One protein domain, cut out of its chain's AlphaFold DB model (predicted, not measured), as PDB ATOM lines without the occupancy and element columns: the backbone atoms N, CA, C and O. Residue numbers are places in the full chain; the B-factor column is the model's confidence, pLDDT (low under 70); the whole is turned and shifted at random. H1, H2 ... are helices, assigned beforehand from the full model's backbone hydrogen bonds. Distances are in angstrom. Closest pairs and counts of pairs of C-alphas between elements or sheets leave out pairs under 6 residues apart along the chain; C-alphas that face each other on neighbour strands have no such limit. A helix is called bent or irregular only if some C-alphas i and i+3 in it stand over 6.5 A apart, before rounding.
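Overview. This is residues 268 to 451 of the 524 residues of an uncharacterized protein of Trichomonas vaginalis (UniProt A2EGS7). A long helix, H3, runs through the middle of a loose, elongated model; near one end of it H6 packs side by side with both H1 and H5, while near its other end H2 folds back on it as a hairpin and the long helix H7 passes at a steep angle. A wide loop, residues 349 to 382, holds the small helix H4 away from the other helices, and residues 443 to 450, most of them in H8, stick out at the far end. The printed part has 184 residues with eight named helices, H1 to H8 in order, and no named strand; its class is all helix. It is loose, with a radius of gyration of the C-alphas of 20.1 A, and spans 63 by 42 by 25 A.

Arrangement. H1, residues 268 to 283, touches H6, residues 401 to 411, at a shallow tilt of 23 degrees, opposite ways; their closest C-alphas, of Thr 282 and Val 403, are 5.9 A apart. H2, residues 301 to 313, touches H3, residues 323 to 348, in a hairpin, with residues 303 to 307 alone; the closest C-alphas, of Ala 307 and Glu 324, are 5.5 A apart, and the tilt of 37 degrees is only just steep. H1 and H3 are near each other, with 5 pairs of C-alphas within 10 A. H4, residues 363 to 370, touches no helix. H5, residues 383 to 397, forms a hairpin with H6 at a shallow tilt of 14 degrees; the closest C-alphas, of Tyr 397 and Met 404, are 6.5 A apart. H7, residues 420 to 443, is close to H3 but not clearly touching, at a steep tilt of 59 degrees; the closest C-alphas, of Phe 329 and Phe 427, are 6.9 A apart. H8, residues 445 to 451, is close to H7 but not clearly touching, about perpendicular at 86 degrees; the closest C-alphas, of Met 441 and Phe 447, are 6.9 A apart. The helix packing is only just mostly aligned, with 2 of 3 touching pairs at a shallow tilt. Each O i to N i+4 pair is within hydrogen-bond range in H1 and H8, against 7 of 9 in H2, 17 of 22 in H3, 2 of 4 in H4, 9 of 11 in H5, 6 of 7 in H6 and 18 of 20 in H7.

Along the chain. H1 begins at C-alpha 268, (39.706, -37.700, 25.814), and is 22.9 A long. H3 measures 35.0 A and ends at C-alpha 348, (19.510, -40.887, 31.776). H5, 21.3 A, is only just irregular: C-alphas 387 and 390 are 6.9 A apart. H7 measures 34.8 A, and H8 ends at C-alpha 451, (51.434, -5.640, 23.719).

Size, cuts and confidence. The two C-alphas farthest apart, of Asp 361 and Ala 449, are 69.4 A apart. The printed part has no cut. The links H1 to H2, H3 to H4 and H4 to H5 are long. The mean pLDDT of the printed part is 72.5; 74 residues are under 70, among them residues 291 to 309, 352 to 381 and 440 to 451.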
ATOM      1  N   CYS A 268      40.528 -36.798  25.006       88.00
ATOM      2  CA  CYS A 268      39.706 -37.700  25.814       88.00
ATOM      3  C   CYS A 268      38.289 -37.163  26.091       88.00
ATOM      4  O   CYS A 268      37.325 -37.930  26.027       88.00
ATOM      5  N   TYR A 269      38.123 -35.854  26.314       84.19
ATOM      6  CA  TYR A 269      36.800 -35.250  26.503       84.19
ATOM      7  C   TYR A 269      35.984 -35.237  25.210       84.19
ATOM      8  O   TYR A 269      34.794 -35.552  25.233       84.19
ATOM      9  N   ARG A 270      36.626 -34.949  24.066       81.19
ATOM     10  CA  ARG A 270      35.964 -35.015  22.750       81.19
ATOM     11  C   ARG A 270      35.410 -36.418  22.507       81.19
ATOM     12  O   ARG A 270      34.237 -36.552  22.192       81.19
ATOM     13  N   LYS A 271      36.208 -37.455  22.785       88.94
ATOM     14  CA  LYS A 271      35.807 -38.867  22.662       88.94
ATOM     15  C   LYS A 271      34.573 -39.213  23.515       88.94
ATOM     16  O   LYS A 271      33.652 -39.866  23.014       88.94
ATOM     17  N   LEU A 272      34.513 -38.735  24.763       88.50
ATOM     18  CA  LEU A 272      33.333 -38.885  25.624       88.50
ATOM     19  C   LEU A 272      32.106 -38.195  24.998       88.50
ATOM     20  O   LEU A 272      31.051 -38.817  24.860       88.50
ATOM     21  N   MET A 273      32.254 -36.943  24.560       85.00
ATOM     22  CA  MET A 273      31.165 -36.156  23.964       85.00
ATOM     23  C   MET A 273      30.676 -36.708  22.622       85.00
ATOM     24  O   MET A 273      29.470 -36.744  22.385       85.00
ATOM     25  N   ASP A 274      31.571 -37.218  21.780       86.19
ATOM     26  CA  ASP A 274      31.226 -37.918  20.541       86.19
ATOM     27  C   ASP A 274      30.450 -39.205  20.833       86.19
ATOM     28  O   ASP A 274      29.506 -39.541  20.118       86.19
ATOM     29  N   THR A 275      30.793 -39.911  21.913       90.94
ATOM     30  CA  THR A 275      30.071 -41.118  22.347       90.94
ATOM     31  C   THR A 275      28.666 -40.779  22.850       90.94
ATOM     32  O   THR A 275      27.708 -41.474  22.516       90.94
ATOM     33  N   ILE A 276      28.498 -39.666  23.566       86.38
ATOM     34  CA  ILE A 276      27.186 -39.154  23.995       86.38
ATOM     35  C   ILE A 276      26.344 -38.692  22.795       86.38
ATOM     36  O   ILE A 276      25.153 -39.002  22.717       86.38
ATOM     37  N   ASP A 277      26.951 -38.010  21.823       84.44
ATOM     38  CA  ASP A 277      26.299 -37.664  20.557       84.44
ATOM     39  C   ASP A 277      25.872 -38.940  19.798       84.44
ATOM     40  O   ASP A 277      24.743 -39.001  19.308       84.44
ATOM     41  N   LYS A 278      26.706 -39.995  19.743       89.44
ATOM     42  CA  LYS A 278      26.312 -41.309  19.192       89.44
ATOM     43  C   LYS A 278      25.114 -41.900  19.944       89.44
ATOM     44  O   LYS A 278      24.184 -42.351  19.278       89.44
ATOM     45  N   VAL A 279      25.097 -41.902  21.283       87.50
ATOM     46  CA  VAL A 279      23.958 -42.411  22.083       87.50
ATOM     47  C   VAL A 279      22.678 -41.656  21.729       87.50
ATOM     48  O   VAL A 279      21.694 -42.282  21.335       87.50
ATOM     49  N   ASN A 280      22.710 -40.321  21.774       84.62
ATOM     50  CA  ASN A 280      21.570 -39.470  21.427       84.62
ATOM     51  C   ASN A 280      21.059 -39.737  19.997       84.62
ATOM     52  O   ASN A 280      19.865 -39.965  19.799       84.62
ATOM     53  N   ASN A 281      21.960 -39.784  19.010       86.62
ATOM     54  CA  ASN A 281      21.603 -40.037  17.610       86.62
ATOM     55  C   ASN A 281      21.068 -41.462  17.372       86.62
ATOM     56  O   ASN A 281      20.210 -41.656  16.515       86.62
ATOM     57  N   THR A 282      21.565 -42.457  18.114       87.69
ATOM     58  CA  THR A 282      21.161 -43.867  17.962       87.69
ATOM     59  C   THR A 282      19.817 -44.139  18.629       87.69
ATOM     60  O   THR A 282      19.009 -44.900  18.096       87.69
ATOM     61  N   ILE A 283      19.536 -43.505  19.772       86.25
ATOM     62  CA  ILE A 283      18.222 -43.589  20.420       86.25
ATOM     63  C   ILE A 283      17.164 -42.931  19.527       86.25
ATOM     64  O   ILE A 283      16.171 -43.590  19.212       86.25
ATOM     65  N   GLY A 284      17.418 -41.706  19.057       68.00
ATOM     66  CA  GLY A 284      16.504 -40.948  18.202       68.00
ATOM     67  C   GLY A 284      15.282 -40.391  18.945       68.00
ATOM     68  O   GLY A 284      14.815 -40.954  19.933       68.00
ATOM     69  N   GLY A 285      14.760 -39.269  18.451       61.28
ATOM     70  CA  GLY A 285      13.655 -38.521  19.054       61.28
ATOM     71  C   GLY A 285      13.699 -37.049  18.637       61.28
ATOM     72  O   GLY A 285      14.654 -36.623  17.987       61.28
ATOM     73  N   GLU A 286      12.673 -36.277  19.000       50.53
ATOM     74  CA  GLU A 286      12.709 -34.808  18.881       50.53
ATOM     75  C   GLU A 286      13.571 -34.177  19.990       50.53
ATOM     76  O   GLU A 286      14.213 -33.149  19.778       50.53
ATOM     77  N   GLU A 287      13.655 -34.839  21.147       57.66
ATOM     78  CA  GLU A 287      14.478 -34.449  22.294       57.66
ATOM     79  C   GLU A 287      15.676 -35.398  22.476       57.66
ATOM     80  O   GLU A 287      15.641 -36.569  22.090       57.66
ATOM     81  N   ARG A 288      16.762 -34.886  23.067       65.81
ATOM     82  CA  ARG A 288      17.959 -35.680  23.397       65.81
ATOM     83  C   ARG A 288      17.717 -36.499  24.665       65.81
ATOM     84  O   ARG A 288      17.113 -36.002  25.605       65.81
ATOM     85  N   ALA A 289      18.254 -37.715  24.717       74.00
ATOM     86  CA  ALA A 289      18.165 -38.581  25.894       74.00
ATOM     87  C   ALA A 289      19.163 -38.192  27.003       74.00
ATOM     88  O   ALA A 289      18.865 -38.355  28.182       74.00
ATOM     89  N   ILE A 290      20.327 -37.652  26.628       75.12
ATOM     90  CA  ILE A 290      21.297 -37.007  27.525       75.12
ATOM     91  C   ILE A 290      21.311 -35.519  27.152       75.12
ATOM     92  O   ILE A 290      21.644 -35.179  26.009       75.12
ATOM     93  N   ILE A 291      20.891 -34.648  28.077       61.62
ATOM     94  CA  ILE A 291      20.385 -33.304  27.750       61.62
ATOM     95  C   ILE A 291      21.429 -32.212  28.008       61.62
ATOM     96  O   ILE A 291      21.704 -31.411  27.104       61.62
ATOM     97  N   ASN A 292      22.052 -32.182  29.189       61.56
ATOM     98  CA  ASN A 292      22.956 -31.096  29.598       61.56
ATOM     99  C   ASN A 292      24.394 -31.265  29.064       61.56
ATOM    100  O   ASN A 292      25.377 -30.985  29.744       61.56
ATOM    101  N   THR A 293      24.534 -31.714  27.812       60.91
ATOM    102  CA  THR A 293      25.831 -31.928  27.155       60.91
ATOM    103  C   THR A 293      26.532 -30.601  26.828       60.91
ATOM    104  O   THR A 293      26.209 -29.927  25.839       60.91
ATOM    105  N   VAL A 294      27.537 -30.251  27.629       58.69
ATOM    106  CA  VAL A 294      28.570 -29.265  27.278       58.69
ATOM    107  C   VAL A 294      29.559 -29.951  26.331       58.69
ATOM    108  O   VAL A 294      30.009 -31.048  26.624       58.69
ATOM    109  N   LYS A 295      29.864 -29.369  25.161       57.94
ATOM    110  CA  LYS A 295      30.694 -30.059  24.145       57.94
ATOM    111  C   LYS A 295      32.187 -29.785  24.251       57.94
ATOM    112  O   LYS A 295      32.988 -30.585  23.780       57.94
ATOM    113  N   TYR A 296      32.537 -28.652  24.842       56.94
ATOM    114  CA  TYR A 296      33.895 -28.141  24.915       56.94
ATOM    115  C   TYR A 296      34.136 -27.576  26.307       56.94
ATOM    116  O   TYR A 296      33.233 -26.997  26.910       56.94
ATOM    117  N   TRP A 297      35.350 -27.738  26.811       64.50
ATOM    118  CA  TRP A 297      35.773 -27.175  28.083       64.50
ATOM    119  C   TRP A 297      35.755 -25.643  28.026       64.50
ATOM    120  O   TRP A 297      36.388 -25.030  27.172       64.50
ATOM    121  N   GLN A 298      35.001 -25.021  28.934       56.31
ATOM    122  CA  GLN A 298      34.834 -23.569  29.005       56.31
ATOM    123  C   GLN A 298      35.608 -23.029  30.207       56.31
ATOM    124  O   GLN A 298      35.190 -23.195  31.348       56.31
ATOM    125  N   ILE A 299      36.748 -22.390  29.948       54.72
ATOM    126  CA  ILE A 299      37.594 -21.813  31.000       54.72
ATOM    127  C   ILE A 299      37.148 -20.379  31.282       54.72
ATOM    128  O   ILE A 299      36.917 -19.607  30.348       54.72
ATOM    129  N   SER A 300      37.054 -19.995  32.557       53.38
ATOM    130  CA  SER A 300      36.707 -18.622  32.932       53.38
ATOM    131  C   SER A 300      37.740 -17.620  32.388       53.38
ATOM    132  O   SER A 300      38.933 -17.768  32.679       53.38
ATOM    133  N   PRO A 301      37.317 -16.546  31.690       48.00
ATOM    134  CA  PRO A 301      38.226 -15.494  31.228       48.00
ATOM    135  C   PRO A 301      39.012 -14.820  32.361       48.00
ATOM    136  O   PRO A 301      40.117 -14.329  32.134       48.00
ATOM    137  N   VAL A 302      38.469 -14.827  33.587       49.97
ATOM    138  CA  VAL A 302      39.154 -14.334  34.792       49.97
ATOM    139  C   VAL A 302      40.342 -15.237  35.123       49.97
ATOM    140  O   VAL A 302      41.473 -14.762  35.179       49.97
ATOM    141  N   GLN A 303      40.112 -16.546  35.245       56.56
ATOM    142  CA  GLN A 303      41.161 -17.511  35.592       56.56
ATOM    143  C   GLN A 303      42.243 -17.591  34.499       56.56
ATOM    144  O   GLN A 303      43.430 -17.711  34.803       56.56
ATOM    145  N   ILE A 304      41.862 -17.443  33.223       56.81
ATOM    146  CA  ILE A 304      42.818 -17.257  32.121       56.81
ATOM    147  C   ILE A 304      43.644 -15.982  32.315       56.81
ATOM    148  O   ILE A 304      44.866 -16.041  32.193       56.81
ATOM    149  N   SER A 305      43.019 -14.842  32.628       55.31
ATOM    150  CA  SER A 305      43.737 -13.571  32.818       55.31
ATOM    151  C   SER A 305      44.707 -13.581  34.011       55.31
ATOM    152  O   SER A 305      45.689 -12.842  33.995       55.31
ATOM    153  N   GLU A 306      44.485 -14.458  34.997       61.88
ATOM    154  CA  GLU A 306      45.384 -14.703  36.136       61.88
ATOM    155  C   GLU A 306      46.529 -15.675  35.787       61.88
ATOM    156  O   GLU A 306      47.682 -15.444  36.157       61.88
ATOM    157  N   ALA A 307      46.246 -16.741  35.030       63.62
ATOM    158  CA  ALA A 307      47.235 -17.752  34.645       63.62
ATOM    159  C   ALA A 307      48.168 -17.294  33.500       63.62
ATOM    160  O   ALA A 307      49.352 -17.646  33.455       63.62
ATOM    161  N   LEU A 308      47.659 -16.486  32.567       64.69
ATOM    162  CA  LEU A 308      48.363 -16.045  31.357       64.69
ATOM    163  C   LEU A 308      49.635 -15.205  31.627       64.69
ATOM    164  O   LEU A 308      50.658 -15.491  30.996       64.69
ATOM    165  N   PRO A 309      49.658 -14.233  32.565       63.75
ATOM    166  CA  PRO A 309      50.888 -13.547  32.958       63.75
ATOM    167  C   PRO A 309      51.975 -14.522  33.431       63.75
ATOM    168  O   PRO A 309      53.126 -14.425  33.004       63.75
ATOM    169  N   ILE A 310      51.607 -15.523  34.240       73.12
ATOM    170  CA  ILE A 310      52.533 -16.542  34.760       73.12
ATOM    171  C   ILE A 310      53.123 -17.374  33.612       73.12
ATOM    172  O   ILE A 310      54.329 -17.615  33.577       73.12
ATOM    173  N   PHE A 311      52.294 -17.765  32.641       74.62
ATOM    174  CA  PHE A 311      52.717 -18.503  31.448       74.62
ATOM    175  C   PHE A 311      53.710 -17.722  30.577       74.62
ATOM    176  O   PHE A 311      54.705 -18.286  30.116       74.62
ATOM    177  N   ILE A 312      53.470 -16.422  30.368       68.31
ATOM    178  CA  ILE A 312      54.370 -15.565  29.582       68.31
ATOM    179  C   ILE A 312      55.697 -15.363  30.320       68.31
ATOM    180  O   ILE A 312      56.759 -15.563  29.729       68.31
ATOM    181  N   ASN A 313      55.647 -15.048  31.617       70.75
ATOM    182  CA  ASN A 313      56.841 -14.860  32.447       70.75
ATOM    183  C   ASN A 313      57.683 -16.143  32.572       70.75
ATOM    184  O   ASN A 313      58.899 -16.065  32.721       70.75
ATOM    185  N   ASN A 314      57.059 -17.321  32.461       79.44
ATOM    186  CA  ASN A 314      57.724 -18.624  32.437       79.44
ATOM    187  C   ASN A 314      58.065 -19.108  31.006       79.44
ATOM    188  O   ASN A 314      58.157 -20.307  30.749       79.44
ATOM    189  N   GLY A 315      58.250 -18.188  30.051       78.44
ATOM    190  CA  GLY A 315      58.783 -18.509  28.721       78.44
ATOM    191  C   GLY A 315      57.816 -19.264  27.804       78.44
ATOM    192  O   GLY A 315      58.252 -20.105  27.019       78.44
ATOM    193  N   LEU A 316      56.512 -18.971  27.891       80.19
ATOM    194  CA  LEU A 316      55.439 -19.666  27.157       80.19
ATOM    195  C   LEU A 316      55.339 -21.159  27.523       80.19
ATOM    196  O   LEU A 316      55.107 -22.023  26.668       80.19
ATOM    197  N   ALA A 317      55.531 -21.466  28.805       80.31
ATOM    198  CA  ALA A 317      55.402 -22.804  29.366       80.31
ATOM    199  C   ALA A 317      54.673 -22.761  30.714       80.31
ATOM    200  O   ALA A 317      54.869 -21.850  31.515       80.31
ATOM    201  N   ILE A 318      53.865 -23.781  30.998       78.19
ATOM    202  CA  ILE A 318      53.210 -23.940  32.304       78.19
ATOM    203  C   ILE A 318      54.258 -24.411  33.328       78.19
ATOM    204  O   ILE A 318      54.870 -25.461  33.093       78.19
ATOM    205  N   PRO A 319      54.471 -23.690  34.451       77.56
ATOM    206  CA  PRO A 319      55.410 -24.115  35.487       77.56
ATOM    207  C   PRO A 319      55.032 -25.483  36.069       77.56
ATOM    208  O   PRO A 319      53.851 -25.799  36.195       77.56
ATOM    209  N   GLU A 320      56.017 -26.284  36.485       70.50
ATOM    210  CA  GLU A 320      55.784 -27.650  36.996       70.50
ATOM    211  C   GLU A 320      54.837 -27.720  38.205       70.50
ATOM    212  O   GLU A 320      54.210 -28.750  38.438       70.50
ATOM    213  N   LYS A 321      54.744 -26.635  38.982       71.88
ATOM    214  CA  LYS A 321      53.886 -26.511  40.166       71.88
ATOM    215  C   LYS A 321      53.224 -25.139  40.199       71.88
ATOM    216  O   LYS A 321      53.556 -24.307  41.040       71.88
ATOM    217  N   ASN A 322      52.315 -24.884  39.261       72.81
ATOM    218  CA  ASN A 322      51.506 -23.672  39.270       72.81
ATOM    219  C   ASN A 322      50.078 -23.951  39.765       72.81
ATOM    220  O   ASN A 322      49.416 -24.865  39.280       72.81
ATOM    221  N   LYS A 323      49.611 -23.165  40.740       72.50
ATOM    222  CA  LYS A 323      48.298 -23.353  41.365       72.50
ATOM    223  C   LYS A 323      47.173 -22.961  40.408       72.50
ATOM    224  O   LYS A 323      46.191 -23.683  40.312       72.50
ATOM    225  N   GLU A 324      47.334 -21.855  39.697       69.75
ATOM    226  CA  GLU A 324      46.322 -21.254  38.831       69.75
ATOM    227  C   GLU A 324      46.002 -22.187  37.649       69.75
ATOM    228  O   GLU A 324      44.849 -22.555  37.452       69.75
ATOM    229  N   PHE A 325      47.023 -22.703  36.957       72.12
ATOM    230  CA  PHE A 325      46.894 -23.727  35.911       72.12
ATOM    231  C   PHE A 325      46.319 -25.057  36.411       72.12
ATOM    232  O   PHE A 325      45.576 -25.711  35.678       72.12
ATOM    233  N   ASN A 326      46.633 -25.458  37.646       73.31
ATOM    234  CA  ASN A 326      46.043 -26.654  38.244       73.31
ATOM    235  C   ASN A 326      44.559 -26.449  38.595       73.31
ATOM    236  O   ASN A 326      43.792 -27.401  38.492       73.31
ATOM    237  N   LEU A 327      44.141 -25.229  38.960       70.44
ATOM    238  CA  LEU A 327      42.727 -24.887  39.156       70.44
ATOM    239  C   LEU A 327      41.951 -24.913  37.833       70.44
ATOM    240  O   LEU A 327      40.872 -25.493  37.804       70.44
ATOM    241  N   LEU A 328      42.531 -24.407  36.729       69.81
ATOM    242  CA  LEU A 328      41.902 -24.511  35.399       69.81
ATOM    243  C   LEU A 328      41.538 -25.963  35.057       69.81
ATOM    244  O   LEU A 328      40.464 -26.224  34.529       69.81
ATOM    245  N   PHE A 329      42.437 -26.904  35.363       80.88
ATOM    246  CA  PHE A 329      42.184 -28.331  35.182       80.88
ATOM    247  C   PHE A 329      41.141 -28.868  36.166       80.88
ATOM    248  O   PHE A 329      40.223 -29.571  35.752       80.88
ATOM    249  N   ALA A 330      41.300 -28.570  37.459       71.31
ATOM    250  CA  ALA A 330      40.488 -29.153  38.520       71.31
ATOM    251  C   ALA A 330      39.001 -28.807  38.370       71.31
ATOM    252  O   ALA A 330      38.170 -29.708  38.463       71.31
ATOM    253  N   ASP A 331      38.675 -27.546  38.074       66.50
ATOM    254  CA  ASP A 331      37.288 -27.097  37.918       66.50
ATOM    255  C   ASP A 331      36.599 -27.828  36.752       66.50
ATOM    256  O   ASP A 331      35.499 -28.359  36.898       66.50
ATOM    257  N   LEU A 332      37.279 -27.933  35.605       69.88
ATOM    258  CA  LEU A 332      36.762 -28.642  34.431       69.88
ATOM    259  C   LEU A 332      36.620 -30.141  34.698       69.88
ATOM    260  O   LEU A 332      35.596 -30.728  34.357       69.88
ATOM    261  N   PHE A 333      37.622 -30.757  35.328       78.50
ATOM    262  CA  PHE A 333      37.628 -32.181  35.660       78.50
ATOM    263  C   PHE A 333      36.493 -32.559  36.626       78.50
ATOM    264  O   PHE A 333      35.833 -33.579  36.415       78.50
ATOM    265  N   VAL A 334      36.211 -31.719  37.631       74.50
ATOM    266  CA  VAL A 334      35.048 -31.879  38.522       74.50
ATOM    267  C   VAL A 334      33.746 -31.805  37.725       74.50
ATOM    268  O   VAL A 334      32.944 -32.731  37.817       74.50
ATOM    269  N   VAL A 335      33.576 -30.796  36.862       69.44
ATOM    270  CA  VAL A 335      32.372 -30.651  36.022       69.44
ATOM    271  C   VAL A 335      32.147 -31.864  35.106       69.44
ATOM    272  O   VAL A 335      31.002 -32.268  34.912       69.44
ATOM    273  N   VAL A 336      33.200 -32.500  34.567       77.56
ATOM    274  CA  VAL A 336      33.032 -33.745  33.784       77.56
ATOM    275  C   VAL A 336      32.517 -34.895  34.653       77.56
ATOM    276  O   VAL A 336      31.638 -35.639  34.216       77.56
ATOM    277  N   ARG A 337      33.038 -35.051  35.875       80.44
ATOM    278  CA  ARG A 337      32.617 -36.119  36.798       80.44
ATOM    279  C   ARG A 337      31.187 -35.916  37.284       80.44
ATOM    280  O   ARG A 337      30.409 -36.862  37.230       80.44
ATOM    281  N   GLU A 338      30.830 -34.695  37.679       76.88
ATOM    282  CA  GLU A 338      29.459 -34.328  38.060       76.88
ATOM    283  C   GLU A 338      28.487 -34.582  36.899       76.88
ATOM    284  O   GLU A 338      27.468 -35.241  37.088       76.88
ATOM    285  N   PHE A 339      28.847 -34.205  35.669       78.31
ATOM    286  CA  PHE A 339      28.058 -34.534  34.479       78.31
ATOM    287  C   PHE A 339      27.878 -36.055  34.274       78.31
ATOM    288  O   PHE A 339      26.782 -36.501  33.943       78.31
ATOM    289  N   ILE A 340      28.913 -36.877  34.481       83.69
ATOM    290  CA  ILE A 340      28.781 -38.342  34.376       83.69
ATOM    291  C   ILE A 340      27.816 -38.886  35.444       83.69
ATOM    292  O   ILE A 340      26.952 -39.707  35.127       83.69
ATOM    293  N   VAL A 341      27.924 -38.414  36.687       80.75
ATOM    294  CA  VAL A 341      27.073 -38.866  37.799       80.75
ATOM    295  C   VAL A 341      25.622 -38.420  37.612       80.75
ATOM    296  O   VAL A 341      24.713 -39.254  37.602       80.75
ATOM    297  N   ASP A 342      25.394 -37.127  37.408       75.50
ATOM    298  CA  ASP A 342      24.051 -36.558  37.406       75.50
ATOM    299  C   ASP A 342      23.328 -36.799  36.075       75.50
ATOM    300  O   ASP A 342      22.180 -37.244  36.066       75.50
ATOM    301  N   GLU A 343      23.980 -36.573  34.930       80.94
ATOM    302  CA  GLU A 343      23.310 -36.692  33.629       80.94
ATOM    303  C   GLU A 343      23.277 -38.125  33.103       80.94
ATOM    304  O   GLU A 343      22.232 -38.561  32.616       80.94
ATOM    305  N   ILE A 344      24.383 -38.876  33.191       85.44
ATOM    306  CA  ILE A 344      24.450 -40.227  32.610       85.44
ATOM    307  C   ILE A 344      23.851 -41.266  33.562       85.44
ATOM    308  O   ILE A 344      22.950 -42.010  33.162       85.44
ATOM    309  N   PHE A 345      24.317 -41.336  34.812       85.88
ATOM    310  CA  PHE A 345      23.804 -42.328  35.760       85.88
ATOM    311  C   PHE A 345      22.419 -41.941  36.299       85.88
ATOM    312  O   PHE A 345      21.458 -42.692  36.094       85.88
ATOM    313  N   ALA A 346      22.274 -40.782  36.947       78.44
ATOM    314  CA  ALA A 346      21.039 -40.439  37.653       78.44
ATOM    315  C   ALA A 346      19.877 -40.058  36.715       78.44
ATOM    316  O   ALA A 346      18.783 -40.623  36.842       78.44
ATOM    317  N   ASN A 347      20.090 -39.149  35.760       79.56
ATOM    318  CA  ASN A 347      19.021 -38.651  34.890       79.56
ATOM    319  C   ASN A 347      18.717 -39.607  33.728       79.56
ATOM    320  O   ASN A 347      17.558 -39.986  33.565       79.56
ATOM    321  N   PHE A 348      19.719 -40.048  32.963       86.50
ATOM    322  CA  PHE A 348      19.510 -40.887  31.776       86.50
ATOM    323  C   PHE A 348      19.258 -42.376  32.090       86.50
ATOM    324  O   PHE A 348      18.332 -42.968  31.532       86.50
ATOM    325  N   LEU A 349      20.032 -42.999  32.989       86.94
ATOM    326  CA  LEU A 349      19.878 -44.429  33.328       86.94
ATOM    327  C   LEU A 349      19.013 -44.701  34.569       86.94
ATOM    328  O   LEU A 349      18.710 -45.862  34.867       86.94
ATOM    329  N   HIS A 350      18.595 -43.656  35.287       85.00
ATOM    330  CA  HIS A 350      17.835 -43.750  36.541       85.00
ATOM    331  C   HIS A 350      18.542 -44.589  37.623       85.00
ATOM    332  O   HIS A 350      17.912 -45.301  38.416       85.00
ATOM    333  N   ILE A 351      19.870 -44.493  37.653       82.38
ATOM    334  CA  ILE A 351      20.768 -45.059  38.657       82.38
ATOM    335  C   ILE A 351      20.963 -43.986  39.732       82.38
ATOM    336  O   ILE A 351      21.819 -43.115  39.622       82.38
ATOM    337  N   LYS A 352      20.106 -43.995  40.757       68.75
ATOM    338  CA  LYS A 352      20.203 -43.044  41.871       68.75
ATOM    339  C   LYS A 352      21.228 -43.527  42.889       68.75
ATOM    340  O   LYS A 352      20.986 -44.554  43.519       68.75
ATOM    341  N   ARG A 353      22.305 -42.762  43.087       63.50
ATOM    342  CA  ARG A 353      23.290 -42.960  44.164       63.50
ATOM    343  C   ARG A 353      22.573 -43.127  45.513       63.50
ATOM    344  O   ARG A 353      21.696 -42.326  45.852       63.50
ATOM    345  N   LYS A 354      22.910 -44.181  46.266       56.75
ATOM    346  CA  LYS A 354      22.208 -44.577  47.502       56.75
ATOM    347  C   LYS A 354      22.615 -43.688  48.688       56.75
ATOM    348  O   LYS A 354      23.329 -44.108  49.582       56.75
ATOM    349  N   LEU A 355      22.135 -42.442  48.695       49.88
ATOM    350  CA  LEU A 355      22.416 -41.441  49.741       49.88
ATOM    351  C   LEU A 355      21.716 -41.707  51.092       49.88
ATOM    352  O   LEU A 355      21.895 -40.938  52.032       49.88
ATOM    353  N   VAL A 356      20.868 -42.737  51.183       46.31
ATOM    354  CA  VAL A 356      20.120 -43.118  52.391       46.31
ATOM    355  C   VAL A 356      19.960 -44.648  52.395       46.31
ATOM    356  O   VAL A 356      19.591 -45.189  51.347       46.31
ATOM    357  N   PRO A 357      20.201 -45.355  53.519       48.41
ATOM    358  CA  PRO A 357      19.887 -46.777  53.635       48.41
ATOM    359  C   PRO A 357      18.375 -47.003  53.530       48.41
ATOM    360  O   PRO A 357      17.586 -46.231  54.081       48.41
ATOM    361  N   ASP A 358      17.963 -48.092  52.884       49.34
ATOM    362  CA  ASP A 358      16.564 -48.531  52.931       49.34
ATOM    363  C   ASP A 358      16.256 -49.166  54.302       49.34
ATOM    364  O   ASP A 358      15.113 -49.129  54.767       49.34
ATOM    365  N   ASN A 359      17.284 -49.695  54.980       52.59
ATOM    366  CA  ASN A 359      17.230 -50.183  56.354       52.59
ATOM    367  C   ASN A 359      18.322 -49.532  57.243       52.59
ATOM    368  O   ASN A 359      19.459 -49.996  57.247       52.59
ATOM    369  N   PRO A 360      18.012 -48.495  58.050       51.25
ATOM    370  CA  PRO A 360      19.003 -47.794  58.886       51.25
ATOM    371  C   PRO A 360      19.547 -48.609  60.079       51.25
ATOM    372  O   PRO A 360      20.457 -48.146  60.777       51.25
ATOM    373  N   ASP A 361      18.996 -49.802  60.324       55.66
ATOM    374  CA  ASP A 361      19.500 -50.771  61.304       55.66
ATOM    375  C   ASP A 361      20.436 -51.826  60.674       55.66
ATOM    376  O   ASP A 361      20.993 -52.652  61.401       55.66
ATOM    377  N   ASP A 362      20.632 -51.810  59.349       56.75
ATOM    378  CA  ASP A 362      21.619 -52.650  58.663       56.75
ATOM    379  C   ASP A 362      23.012 -51.991  58.707       56.75
ATOM    380  O   ASP A 362      23.162 -50.878  58.196       56.75
ATOM    381  N   PRO A 363      24.040 -52.627  59.303       54.78
ATOM    382  CA  PRO A 363      25.381 -52.053  59.356       54.78
ATOM    383  C   PRO A 363      25.992 -51.800  57.972       54.78
ATOM    384  O   PRO A 363      26.659 -50.784  57.801       54.78
ATOM    385  N   GLU A 364      25.743 -52.671  56.985       53.03
ATOM    386  CA  GLU A 364      26.335 -52.532  55.645       53.03
ATOM    387  C   GLU A 364      25.693 -51.376  54.865       53.03
ATOM    388  O   GLU A 364      26.391 -50.633  54.180       53.03
ATOM    389  N   GLU A 365      24.379 -51.153  54.996       50.22
ATOM    390  CA  GLU A 365      23.733 -50.005  54.338       50.22
ATOM    391  C   GLU A 365      24.023 -48.670  55.034       50.22
ATOM    392  O   GLU A 365      23.943 -47.606  54.414       50.22
ATOM    393  N   ARG A 366      24.328 -48.711  56.332       49.62
ATOM    394  CA  ARG A 366      24.564 -47.519  57.145       49.62
ATOM    395  C   ARG A 366      25.936 -46.902  56.894       49.62
ATOM    396  O   ARG A 366      26.012 -45.678  56.812       49.62
ATOM    397  N   ASP A 367      26.965 -47.725  56.691       48.56
ATOM    398  CA  ASP A 367      28.287 -47.252  56.262       48.56
ATOM    399  C   ASP A 367      28.190 -46.518  54.902       48.56
ATOM    400  O   ASP A 367      28.738 -45.428  54.760       48.56
ATOM    401  N   ILE A 368      27.382 -47.017  53.952       48.19
ATOM    402  CA  ILE A 368      27.198 -46.423  52.606       48.19
ATOM    403  C   ILE A 368      26.639 -44.984  52.643       48.19
ATOM    404  O   ILE A 368      26.994 -44.160  51.803       48.19
ATOM    405  N   ALA A 369      25.770 -44.646  53.600       44.00
ATOM    406  CA  ALA A 369      25.224 -43.286  53.716       44.00
ATOM    407  C   ALA A 369      26.055 -42.351  54.611       44.00
ATOM    408  O   ALA A 369      25.839 -41.136  54.589       44.00
ATOM    409  N   GLU A 370      26.999 -42.896  55.382       45.62
ATOM    410  CA  GLU A 370      27.992 -42.124  56.132       45.62
ATOM    411  C   GLU A 370      29.334 -41.988  55.379       45.62
ATOM    412  O   GLU A 370      30.219 -41.319  55.903       45.62
ATOM    413  N   GLU A 371      29.491 -42.511  54.147       47.38
ATOM    414  CA  GLU A 371      30.703 -42.359  53.311       47.38
ATOM    415  C   GLU A 371      30.976 -40.877  52.933       47.38
ATOM    416  O   GLU A 371      30.367 -40.324  52.006       47.38
ATOM    417  N   PRO A 372      31.881 -40.159  53.636       44.22
ATOM    418  CA  PRO A 372      31.707 -38.723  53.817       44.22
ATOM    419  C   PRO A 372      32.795 -37.930  53.095       44.22
ATOM    420  O   PRO A 372      33.841 -37.621  53.658       44.22
ATOM    421  N   ALA A 373      32.542 -37.548  51.843       41.69
ATOM    422  CA  ALA A 373      33.413 -36.696  51.015       41.69
ATOM    423  C   ALA A 373      34.824 -37.241  50.676       41.69
ATOM    424  O   ALA A 373      35.386 -36.797  49.678       41.69
ATOM    425  N   GLU A 374      35.370 -38.213  51.412       38.03
ATOM    426  CA  GLU A 374      36.694 -38.820  51.170       38.03
ATOM    427  C   GLU A 374      36.771 -39.616  49.854       38.03
ATOM    428  O   GLU A 374      37.849 -39.770  49.283       38.03
ATOM    429  N   TRP A 375      35.623 -40.072  49.343       42.22
ATOM    430  CA  TRP A 375      35.510 -40.858  48.110       42.22
ATOM    431  C   TRP A 375      35.345 -39.981  46.858       42.22
ATOM    432  O   TRP A 375      35.583 -40.452  45.743       42.22
ATOM    433  N   ARG A 376      35.023 -38.683  47.021       47.00
ATOM    434  CA  ARG A 376      34.989 -37.719  45.909       47.00
ATOM    435  C   ARG A 376      36.388 -37.599  45.310       47.00
ATOM    436  O   ARG A 376      37.286 -37.033  45.931       47.00
ATOM    437  N   GLY A 377      36.566 -38.104  44.096       44.19
ATOM    438  CA  GLY A 377      37.866 -38.128  43.416       44.19
ATOM    439  C   GLY A 377      38.398 -39.523  43.068       44.19
ATOM    440  O   GLY A 377      39.282 -39.609  42.217       44.19
ATOM    441  N   ALA A 378      37.849 -40.605  43.631       52.88
ATOM    442  CA  ALA A 378      38.303 -41.982  43.386       52.88
ATOM    443  C   ALA A 378      37.429 -42.750  42.370       52.88
ATOM    444  O   ALA A 378      36.332 -42.301  42.039       52.88
ATOM    445  N   GLN A 379      37.911 -43.916  41.912       53.22
ATOM    446  CA  GLN A 379      37.167 -44.885  41.083       53.22
ATOM    447  C   GLN A 379      35.929 -45.407  41.811       53.22
ATOM    448  O   GLN A 379      34.826 -45.366  41.275       53.22
ATOM    449  N   ALA A 380      36.108 -45.761  43.082       60.06
ATOM    450  CA  ALA A 380      35.059 -46.320  43.917       60.06
ATOM    451  C   ALA A 380      33.907 -45.344  44.243       60.06
ATOM    452  O   ALA A 380      32.908 -45.749  44.819       60.06
ATOM    453  N   GLU A 381      33.994 -44.080  43.807       64.69
ATOM    454  CA  GLU A 381      32.862 -43.146  43.819       64.69
ATOM    455  C   GLU A 381      31.719 -43.573  42.874       64.69
ATOM    456  O   GLU A 381      30.626 -43.025  42.973       64.69
ATOM    457  N   ILE A 382      31.973 -44.482  41.922       76.88
ATOM    458  CA  ILE A 382      31.007 -44.893  40.887       76.88
ATOM    459  C   ILE A 382      30.907 -46.411  40.670       76.88
ATOM    460  O   ILE A 382      30.224 -46.845  39.741       76.88
ATOM    461  N   ASP A 383      31.578 -47.232  41.483       78.31
ATOM    462  CA  ASP A 383      31.577 -48.695  41.307       78.31
ATOM    463  C   ASP A 383      30.149 -49.266  41.406       78.31
ATOM    464  O   ASP A 383      29.744 -50.090  40.583       78.31
ATOM    465  N   TRP A 384      29.339 -48.739  42.333       78.25
ATOM    466  CA  TRP A 384      27.921 -49.080  42.456       78.25
ATOM    467  C   TRP A 384      27.146 -48.731  41.176       78.25
ATOM    468  O   TRP A 384      26.433 -49.569  40.618       78.25
ATOM    469  N   GLU A 385      27.307 -47.517  40.650       85.69
ATOM    470  CA  GLU A 385      26.652 -47.091  39.415       85.69
ATOM    471  C   GLU A 385      27.066 -47.941  38.196       85.69
ATOM    472  O   GLU A 385      26.228 -48.245  37.339       85.69
ATOM    473  N   LEU A 386      28.331 -48.375  38.129       87.62
ATOM    474  CA  LEU A 386      28.861 -49.240  37.069       87.62
ATOM    475  C   LEU A 386      28.306 -50.672  37.123       87.62
ATOM    476  O   LEU A 386      28.040 -51.252  36.058       87.62
ATOM    477  N   ASP A 387      28.090 -51.225  38.317       85.50
ATOM    478  CA  ASP A 387      27.483 -52.547  38.520       85.50
ATOM    479  C   ASP A 387      26.021 -52.576  38.046       85.50
ATOM    480  O   ASP A 387      25.618 -53.468  37.289       85.50
ATOM    481  N   TYR A 388      25.225 -51.559  38.396       86.38
ATOM    482  CA  TYR A 388      23.827 -51.466  37.952       86.38
ATOM    483  C   TYR A 388      23.663 -51.025  36.489       86.38
ATOM    484  O   TYR A 388      22.575 -51.201  35.926       86.38
ATOM    485  N   PHE A 389      24.711 -50.497  35.846       92.06
ATOM    486  CA  PHE A 389      24.660 -49.992  34.469       92.06
ATOM    487  C   PHE A 389      24.074 -51.007  33.483       92.06
ATOM    488  O   PHE A 389      23.139 -50.686  32.749       92.06
ATOM    489  N   ASP A 390      24.584 -52.241  33.479       89.62
ATOM    490  CA  ASP A 390      24.176 -53.251  32.494       89.62
ATOM    491  C   ASP A 390      22.740 -53.733  32.734       89.62
ATOM    492  O   ASP A 390      22.013 -54.014  31.776       89.62
ATOM    493  N   GLU A 391      22.292 -53.775  33.994       90.81
ATOM    494  CA  GLU A 391      20.902 -54.081  34.339       90.81
ATOM    495  C   GLU A 391      19.959 -52.984  33.824       90.81
ATOM    496  O   GLU A 391      18.985 -53.290  33.124       90.81
ATOM    497  N   LYS A 392      20.250 -51.707  34.111       90.88
ATOM    498  CA  LYS A 392      19.407 -50.581  33.671       90.88
ATOM    499  C   LYS A 392      19.422 -50.416  32.157       90.88
ATOM    500  O   LYS A 392      18.349 -50.320  31.562       90.88
ATOM    501  N   ALA A 393      20.594 -50.459  31.525       90.50
ATOM    502  CA  ALA A 393      20.729 -50.384  30.072       90.50
ATOM    503  C   ALA A 393      19.914 -51.493  29.392       90.50
ATOM    504  O   ALA A 393      19.108 -51.217  28.504       90.50
ATOM    505  N   LYS A 394      20.020 -52.740  29.871       91.12
ATOM    506  CA  LYS A 394      19.231 -53.869  29.357       91.12
ATOM    507  C   LYS A 394      17.730 -53.726  29.635       91.12
ATOM    508  O   LYS A 394      16.927 -54.137  28.798       91.12
ATOM    509  N   LYS A 395      17.332 -53.146  30.770       92.31
ATOM    510  CA  LYS A 395      15.923 -52.881  31.106       92.31
ATOM    511  C   LYS A 395      15.293 -51.815  30.205       92.31
ATOM    512  O   LYS A 395      14.139 -51.971  29.819       92.31
ATOM    513  N   LEU A 396      16.033 -50.752  29.884       89.06
ATOM    514  CA  LEU A 396      15.561 -49.627  29.068       89.06
ATOM    515  C   LEU A 396      15.659 -49.913  27.559       89.06
ATOM    516  O   LEU A 396      14.739 -49.596  26.809       89.06
ATOM    517  N   TYR A 397      16.752 -50.543  27.118       92.06
ATOM    518  CA  TYR A 397      17.137 -50.645  25.705       92.06
ATOM    519  C   TYR A 397      17.493 -52.068  25.245       92.06
ATOM    520  O   TYR A 397      17.968 -52.248  24.129       92.06
ATOM    521  N   GLY A 398      17.236 -53.112  26.041       88.06
ATOM    522  CA  GLY A 398      17.643 -54.490  25.718       88.06
ATOM    523  C   GLY A 398      17.041 -55.095  24.438       88.06
ATOM    524  O   GLY A 398      17.565 -56.088  23.939       88.06
ATOM    525  N   SER A 399      15.975 -54.507  23.884       91.12
ATOM    526  CA  SER A 399      15.407 -54.856  22.569       91.12
ATOM    527  C   SER A 399      16.065 -54.123  21.388       91.12
ATOM    528  O   SER A 399      15.730 -54.407  20.239       91.12
ATOM    529  N   ARG A 400      16.988 -53.193  21.662       92.31
ATOM    530  CA  ARG A 400      17.661 -52.301  20.709       92.31
ATOM    531  C   ARG A 400      19.175 -52.569  20.706       92.31
ATOM    532  O   ARG A 400      19.927 -51.854  21.375       92.31
ATOM    533  N   PRO A 401      19.650 -53.625  20.015       90.62
ATOM    534  CA  PRO A 401      21.059 -54.025  20.041       90.62
ATOM    535  C   PRO A 401      22.009 -52.924  19.545       90.62
ATOM    536  O   PRO A 401      23.148 -52.855  19.999       90.62
ATOM    537  N   GLU A 402      21.540 -52.045  18.660       91.44
ATOM    538  CA  GLU A 402      22.278 -50.881  18.176       91.44
ATOM    539  C   GLU A 402      22.525 -49.845  19.283       91.44
ATOM    540  O   GLU A 402      23.638 -49.340  19.404       91.44
ATOM    541  N   VAL A 403      21.539 -49.598  20.156       90.81
ATOM    542  CA  VAL A 403      21.701 -48.714  21.323       90.81
ATOM    543  C   VAL A 403      22.606 -49.376  22.362       90.81
ATOM    544  O   VAL A 403      23.538 -48.744  22.852       90.81
ATOM    545  N   MET A 404      22.396 -50.667  22.649       93.88
ATOM    546  CA  MET A 404      23.219 -51.421  23.607       93.88
ATOM    547  C   MET A 404      24.710 -51.442  23.234       93.88
ATOM    548  O   MET A 404      25.558 -51.407  24.123       93.88
ATOM    549  N   ALA A 405      25.047 -51.464  21.939       93.38
ATOM    550  CA  ALA A 405      26.435 -51.401  21.480       93.38
ATOM    551  C   ALA A 405      27.111 -50.061  21.827       93.38
ATOM    552  O   ALA A 405      28.243 -50.055  22.309       93.38
ATOM    553  N   VAL A 406      26.412 -48.934  21.640       92.88
ATOM    554  CA  VAL A 406      26.943 -47.600  21.979       92.88
ATOM    555  C   VAL A 406      26.931 -47.362  23.493       92.88
ATOM    556  O   VAL A 406      27.859 -46.760  24.023       92.88
ATOM    557  N   LEU A 407      25.944 -47.891  24.224       93.19
ATOM    558  CA  LEU A 407      25.941 -47.847  25.692       93.19
ATOM    559  C   LEU A 407      27.117 -48.616  26.300       93.19
ATOM    560  O   LEU A 407      27.652 -48.182  27.318       93.19
ATOM    561  N   LYS A 408      27.569 -49.700  25.660       94.25
ATOM    562  CA  LYS A 408      28.822 -50.353  26.044       94.25
ATOM    563  C   LYS A 408      30.037 -49.452  25.781       94.25
ATOM    564  O   LYS A 408      30.858 -49.292  26.674       94.25
ATOM    565  N   GLU A 409      30.126 -48.821  24.605       94.50
ATOM    566  CA  GLU A 409      31.196 -47.851  24.297       94.50
ATOM    567  C   GLU A 409      31.234 -46.689  25.311       94.50
ATOM    568  O   GLU A 409      32.312 -46.180  25.624       94.50
ATOM    569  N   LEU A 410      30.076 -46.291  25.852       94.62
ATOM    570  CA  LEU A 410      29.967 -45.301  26.922       94.62
ATOM    571  C   LEU A 410      30.431 -45.855  28.280       94.62
ATOM    572  O   LEU A 410      31.268 -45.220  28.919       94.62
ATOM    573  N   LYS A 411      29.954 -47.039  28.702       94.75
ATOM    574  CA  LYS A 411      30.386 -47.697  29.954       94.75
ATOM    575  C   LYS A 411      31.901 -47.891  29.996       94.75
ATOM    576  O   LYS A 411      32.526 -47.521  30.985       94.75
ATOM    577  N   ASP A 412      32.487 -48.386  28.907       93.12
ATOM    578  CA  ASP A 412      33.927 -48.647  28.784       93.12
ATOM    579  C   ASP A 412      34.785 -47.356  28.867       93.12
ATOM    580  O   ASP A 412      36.003 -47.437  29.009       93.12
ATOM    581  N   GLN A 413      34.182 -46.159  28.778       92.50
ATOM    582  CA  GLN A 413      34.869 -44.861  28.889       92.50
ATOM    583  C   GLN A 413      34.681 -44.144  30.227       92.50
ATOM    584  O   GLN A 413      35.409 -43.189  30.492       92.50
ATOM    585  N   ILE A 414      33.721 -44.553  31.055       91.38
ATOM    586  CA  ILE A 414      33.442 -43.858  32.315       91.38
ATOM    587  C   ILE A 414      34.568 -44.037  33.359       91.38
ATOM    588  O   ILE A 414      35.001 -43.010  33.888       91.38
ATOM    589  N   PRO A 415      35.111 -45.249  33.630       90.12
ATOM    590  CA  PRO A 415      36.152 -45.453  34.651       90.12
ATOM    591  C   PRO A 415      37.382 -44.547  34.499       90.12
ATOM    592  O   PRO A 415      37.891 -44.028  35.488       90.12
ATOM    593  N   PHE A 416      37.778 -44.257  33.256       90.44
ATOM    594  CA  PHE A 416      38.891 -43.368  32.897       90.44
ATOM    595  C   PHE A 416      38.814 -41.967  33.547       90.44
ATOM    596  O   PHE A 416      39.837 -41.346  33.818       90.44
ATOM    597  N   TRP A 417      37.613 -41.457  33.847       88.12
ATOM    598  CA  TRP A 417      37.422 -40.153  34.510       88.12
ATOM    599  C   TRP A 417      37.527 -40.207  36.042       88.12
ATOM    600  O   TRP A 417      37.527 -39.167  36.711       88.12
ATOM    601  N   PHE A 418      37.610 -41.411  36.604       85.00
ATOM    602  CA  PHE A 418      37.587 -41.670  38.041       85.00
ATOM    603  C   PHE A 418      38.856 -42.394  38.530       85.00
ATOM    604  O   PHE A 418      39.210 -42.270  39.704       85.00
ATOM    605  N   GLU A 419      39.592 -43.066  37.640       81.69
ATOM    606  CA  GLU A 419      40.886 -43.687  37.936       81.69
ATOM    607  C   GLU A 419      42.022 -42.665  38.131       81.69
ATOM    608  O   GLU A 419      42.194 -41.691  37.393       81.69
ATOM    609  N   ARG A 420      42.841 -42.898  39.165       74.31
ATOM    610  CA  ARG A 420      43.912 -41.977  39.578       74.31
ATOM    611  C   ARG A 420      45.068 -41.917  38.580       74.31
ATOM    612  O   ARG A 420      45.650 -40.849  38.397       74.31
ATOM    613  N   ASP A 421      45.406 -43.046  37.967       76.69
ATOM    614  CA  ASP A 421      46.511 -43.123  37.010       76.69
ATOM    615  C   ASP A 421      46.116 -42.461  35.673       76.69
ATOM    616  O   ASP A 421      46.922 -41.746  35.074       76.69
ATOM    617  N   ASP A 422      44.843 -42.567  35.278       84.69
ATOM    618  CA  ASP A 422      44.289 -41.876  34.109       84.69
ATOM    619  C   ASP A 422      44.131 -40.364  34.313       84.69
ATOM    620  O   ASP A 422      44.373 -39.598  33.378       84.69
ATOM    621  N   MET A 423      43.855 -39.888  35.534       83.38
ATOM    622  CA  MET A 423      43.852 -38.448  35.849       83.38
ATOM    623  C   MET A 423      45.151 -37.751  35.402       83.38
ATOM    624  O   MET A 423      45.115 -36.623  34.903       83.38
ATOM    625  N   GLN A 424      46.302 -38.425  35.518       84.38
ATOM    626  CA  GLN A 424      47.586 -37.896  35.054       84.38
ATOM    627  C   GLN A 424      47.659 -37.810  33.518       84.38
ATOM    628  O   GLN A 424      48.259 -36.868  32.990       84.38
ATOM    629  N   THR A 425      47.038 -38.750  32.803       88.38
ATOM    630  CA  THR A 425      46.887 -38.733  31.338       88.38
ATOM    631  C   THR A 425      45.992 -37.575  30.897       88.38
ATOM    632  O   THR A 425      46.416 -36.773  30.063       88.38
ATOM    633  N   ILE A 426      44.819 -37.406  31.519       87.50
ATOM    634  CA  ILE A 426      43.879 -36.304  31.237       87.50
ATOM    635  C   ILE A 426      44.548 -34.948  31.499       87.50
ATOM    636  O   ILE A 426      44.469 -34.046  30.665       87.50
ATOM    637  N   PHE A 427      45.269 -34.806  32.618       86.50
ATOM    638  CA  PHE A 427      46.025 -33.589  32.923       86.50
ATOM    639  C   PHE A 427      47.098 -33.291  31.871       86.50
ATOM    640  O   PHE A 427      47.274 -32.137  31.484       86.50
ATOM    641  N   ASN A 428      47.808 -34.311  31.380       87.31
ATOM    642  CA  ASN A 428      48.826 -34.136  30.345       87.31
ATOM    643  C   ASN A 428      48.212 -33.727  28.996       87.31
ATOM    644  O   ASN A 428      48.739 -32.817  28.351       87.31
ATOM    645  N   GLU A 429      47.091 -34.335  28.592       88.75
ATOM    646  CA  GLU A 429      46.338 -33.922  27.401       88.75
ATOM    647  C   GLU A 429      45.854 -32.472  27.520       88.75
ATOM    648  O   GLU A 429      46.144 -31.658  26.642       88.75
ATOM    649  N   PHE A 430      45.207 -32.122  28.638       86.12
ATOM    650  CA  PHE A 430      44.781 -30.751  28.919       86.12
ATOM    651  C   PHE A 430      45.957 -29.778  28.858       86.12
ATOM    652  O   PHE A 430      45.880 -28.769  28.159       86.12
ATOM    653  N   LYS A 431      47.070 -30.095  29.534       86.56
ATOM    654  CA  LYS A 431      48.278 -29.264  29.585       86.56
ATOM    655  C   LYS A 431      48.819 -28.965  28.187       86.56
ATOM    656  O   LYS A 431      49.240 -27.833  27.948       86.56
ATOM    657  N   VAL A 432      48.806 -29.937  27.271       85.94
ATOM    658  CA  VAL A 432      49.198 -29.729  25.867       85.94
ATOM    659  C   VAL A 432      48.191 -28.827  25.151       85.94
ATOM    660  O   VAL A 432      48.602 -27.817  24.578       85.94
ATOM    661  N   SER A 433      46.894 -29.138  25.235       79.06
ATOM    662  CA  SER A 433      45.809 -28.368  24.610       79.06
ATOM    663  C   SER A 433      45.824 -26.892  25.024       79.06
ATOM    664  O   SER A 433      45.960 -26.007  24.177       79.06
ATOM    665  N   ILE A 434      45.802 -26.600  26.329       76.31
ATOM    666  CA  ILE A 434      45.828 -25.220  26.836       76.31
ATOM    667  C   ILE A 434      47.161 -24.514  26.533       76.31
ATOM    668  O   ILE A 434      47.158 -23.336  26.190       76.31
ATOM    669  N   THR A 435      48.305 -25.213  26.564       80.75
ATOM    670  CA  THR A 435      49.604 -24.621  26.173       80.75
ATOM    671  C   THR A 435      49.602 -24.174  24.709       80.75
ATOM    672  O   THR A 435      50.161 -23.122  24.397       80.75
ATOM    673  N   ASN A 436      48.994 -24.955  23.813       74.75
ATOM    674  CA  ASN A 436      48.907 -24.619  22.392       74.75
ATOM    675  C   ASN A 436      47.957 -23.440  22.157       74.75
ATOM    676  O   ASN A 436      48.358 -22.467  21.518       74.75
ATOM    677  N   ALA A 437      46.760 -23.483  22.746       65.56
ATOM    678  CA  ALA A 437      45.765 -22.422  22.620       65.56
ATOM    679  C   ALA A 437      46.289 -21.075  23.164       65.56
ATOM    680  O   ALA A 437      46.188 -20.046  22.494       65.56
ATOM    681  N   LEU A 438      46.955 -21.076  24.329       67.94
ATOM    682  CA  LEU A 438      47.590 -19.870  24.875       67.94
ATOM    683  C   LEU A 438      48.733 -19.356  23.987       67.94
ATOM    684  O   LEU A 438      48.865 -18.147  23.819       67.94
ATOM    685  N   LYS A 439      49.548 -20.237  23.386       71.69
ATOM    686  CA  LYS A 439      50.613 -19.821  22.452       71.69
ATOM    687  C   LYS A 439      50.055 -19.151  21.204       71.69
ATOM    688  O   LYS A 439      50.526 -18.066  20.877       71.69
ATOM    689  N   GLN A 440      49.063 -19.756  20.552       61.94
ATOM    690  CA  GLN A 440      48.406 -19.184  19.371       61.94
ATOM    691  C   GLN A 440      47.819 -17.802  19.686       61.94
ATOM    692  O   GLN A 440      48.084 -16.835  18.979       61.94
ATOM    693  N   MET A 441      47.103 -17.691  20.806       58.69
ATOM    694  CA  MET A 441      46.513 -16.445  21.291       58.69
ATOM    695  C   MET A 441      47.564 -15.347  21.542       58.69
ATOM    696  O   MET A 441      47.385 -14.221  21.084       58.69
ATOM    697  N   ILE A 442      48.686 -15.663  22.202       59.28
ATOM    698  CA  ILE A 442      49.796 -14.715  22.438       59.28
ATOM    699  C   ILE A 442      50.497 -14.316  21.131       59.28
ATOM    700  O   ILE A 442      50.999 -13.200  21.014       59.28
ATOM    701  N   GLN A 443      50.551 -15.228  20.159       64.44
ATOM    702  CA  GLN A 443      51.163 -15.018  18.843       64.44
ATOM    703  C   GLN A 443      50.224 -14.334  17.836       64.44
ATOM    704  O   GLN A 443      50.665 -14.029  16.730       64.44
ATOM    705  N   SER A 444      48.965 -14.069  18.200       50.59
ATOM    706  CA  SER A 444      48.029 -13.330  17.347       50.59
ATOM    707  C   SER A 444      48.506 -11.898  17.085       50.59
ATOM    708  O   SER A 444      49.164 -11.268  17.925       50.59
ATOM    709  N   GLU A 445      48.149 -11.358  15.920       44.75
ATOM    710  CA  GLU A 445      48.460  -9.971  15.559       44.75
ATOM    711  C   GLU A 445      47.775  -8.992  16.523       44.75
ATOM    712  O   GLU A 445      48.407  -8.047  16.996       44.75
ATOM    713  N   SER A 446      46.538  -9.283  16.930       41.91
ATOM    714  CA  SER A 446      45.762  -8.481  17.878       41.91
ATOM    715  C   SER A 446      46.397  -8.461  19.285       41.91
ATOM    716  O   SER A 446      46.503  -7.390  19.889       41.91
ATOM    717  N   PHE A 447      46.905  -9.592  19.805       49.44
ATOM    718  CA  PHE A 447      47.654  -9.612  21.078       49.44
ATOM    719  C   PHE A 447      49.030  -8.938  20.947       49.44
ATOM    720  O   PHE A 447      49.484  -8.261  21.872       49.44
ATOM    721  N   SER A 448      49.681  -9.062  19.789       51.97
ATOM    722  CA  SER A 448      50.962  -8.406  19.505       51.97
ATOM    723  C   SER A 448      50.825  -6.880  19.462       51.97
ATOM    724  O   SER A 448      51.582  -6.184  20.140       51.97
ATOM    725  N   ALA A 449      49.814  -6.364  18.757       45.62
ATOM    726  CA  ALA A 449      49.470  -4.944  18.707       45.62
ATOM    727  C   ALA A 449      49.063  -4.413  20.089       45.62
ATOM    728  O   ALA A 449      49.536  -3.358  20.515       45.62
ATOM    729  N   TYR A 450      48.262  -5.181  20.839       46.72
ATOM    730  CA  TYR A 450      47.952  -4.877  22.233       46.72
ATOM    731  C   TYR A 450      49.233  -4.726  23.078       46.72
ATOM    732  O   TYR A 450      49.414  -3.716  23.761       46.72
ATOM    733  N   MET A 451      50.162  -5.683  22.992       50.62
ATOM    734  CA  MET A 451      51.434  -5.640  23.719       50.62
ATOM    735  C   MET A 451      52.363  -4.511  23.248       50.62
ATOM    736  O   MET A 451      53.141  -4.003  24.057       50.62
TER     737      MET A 451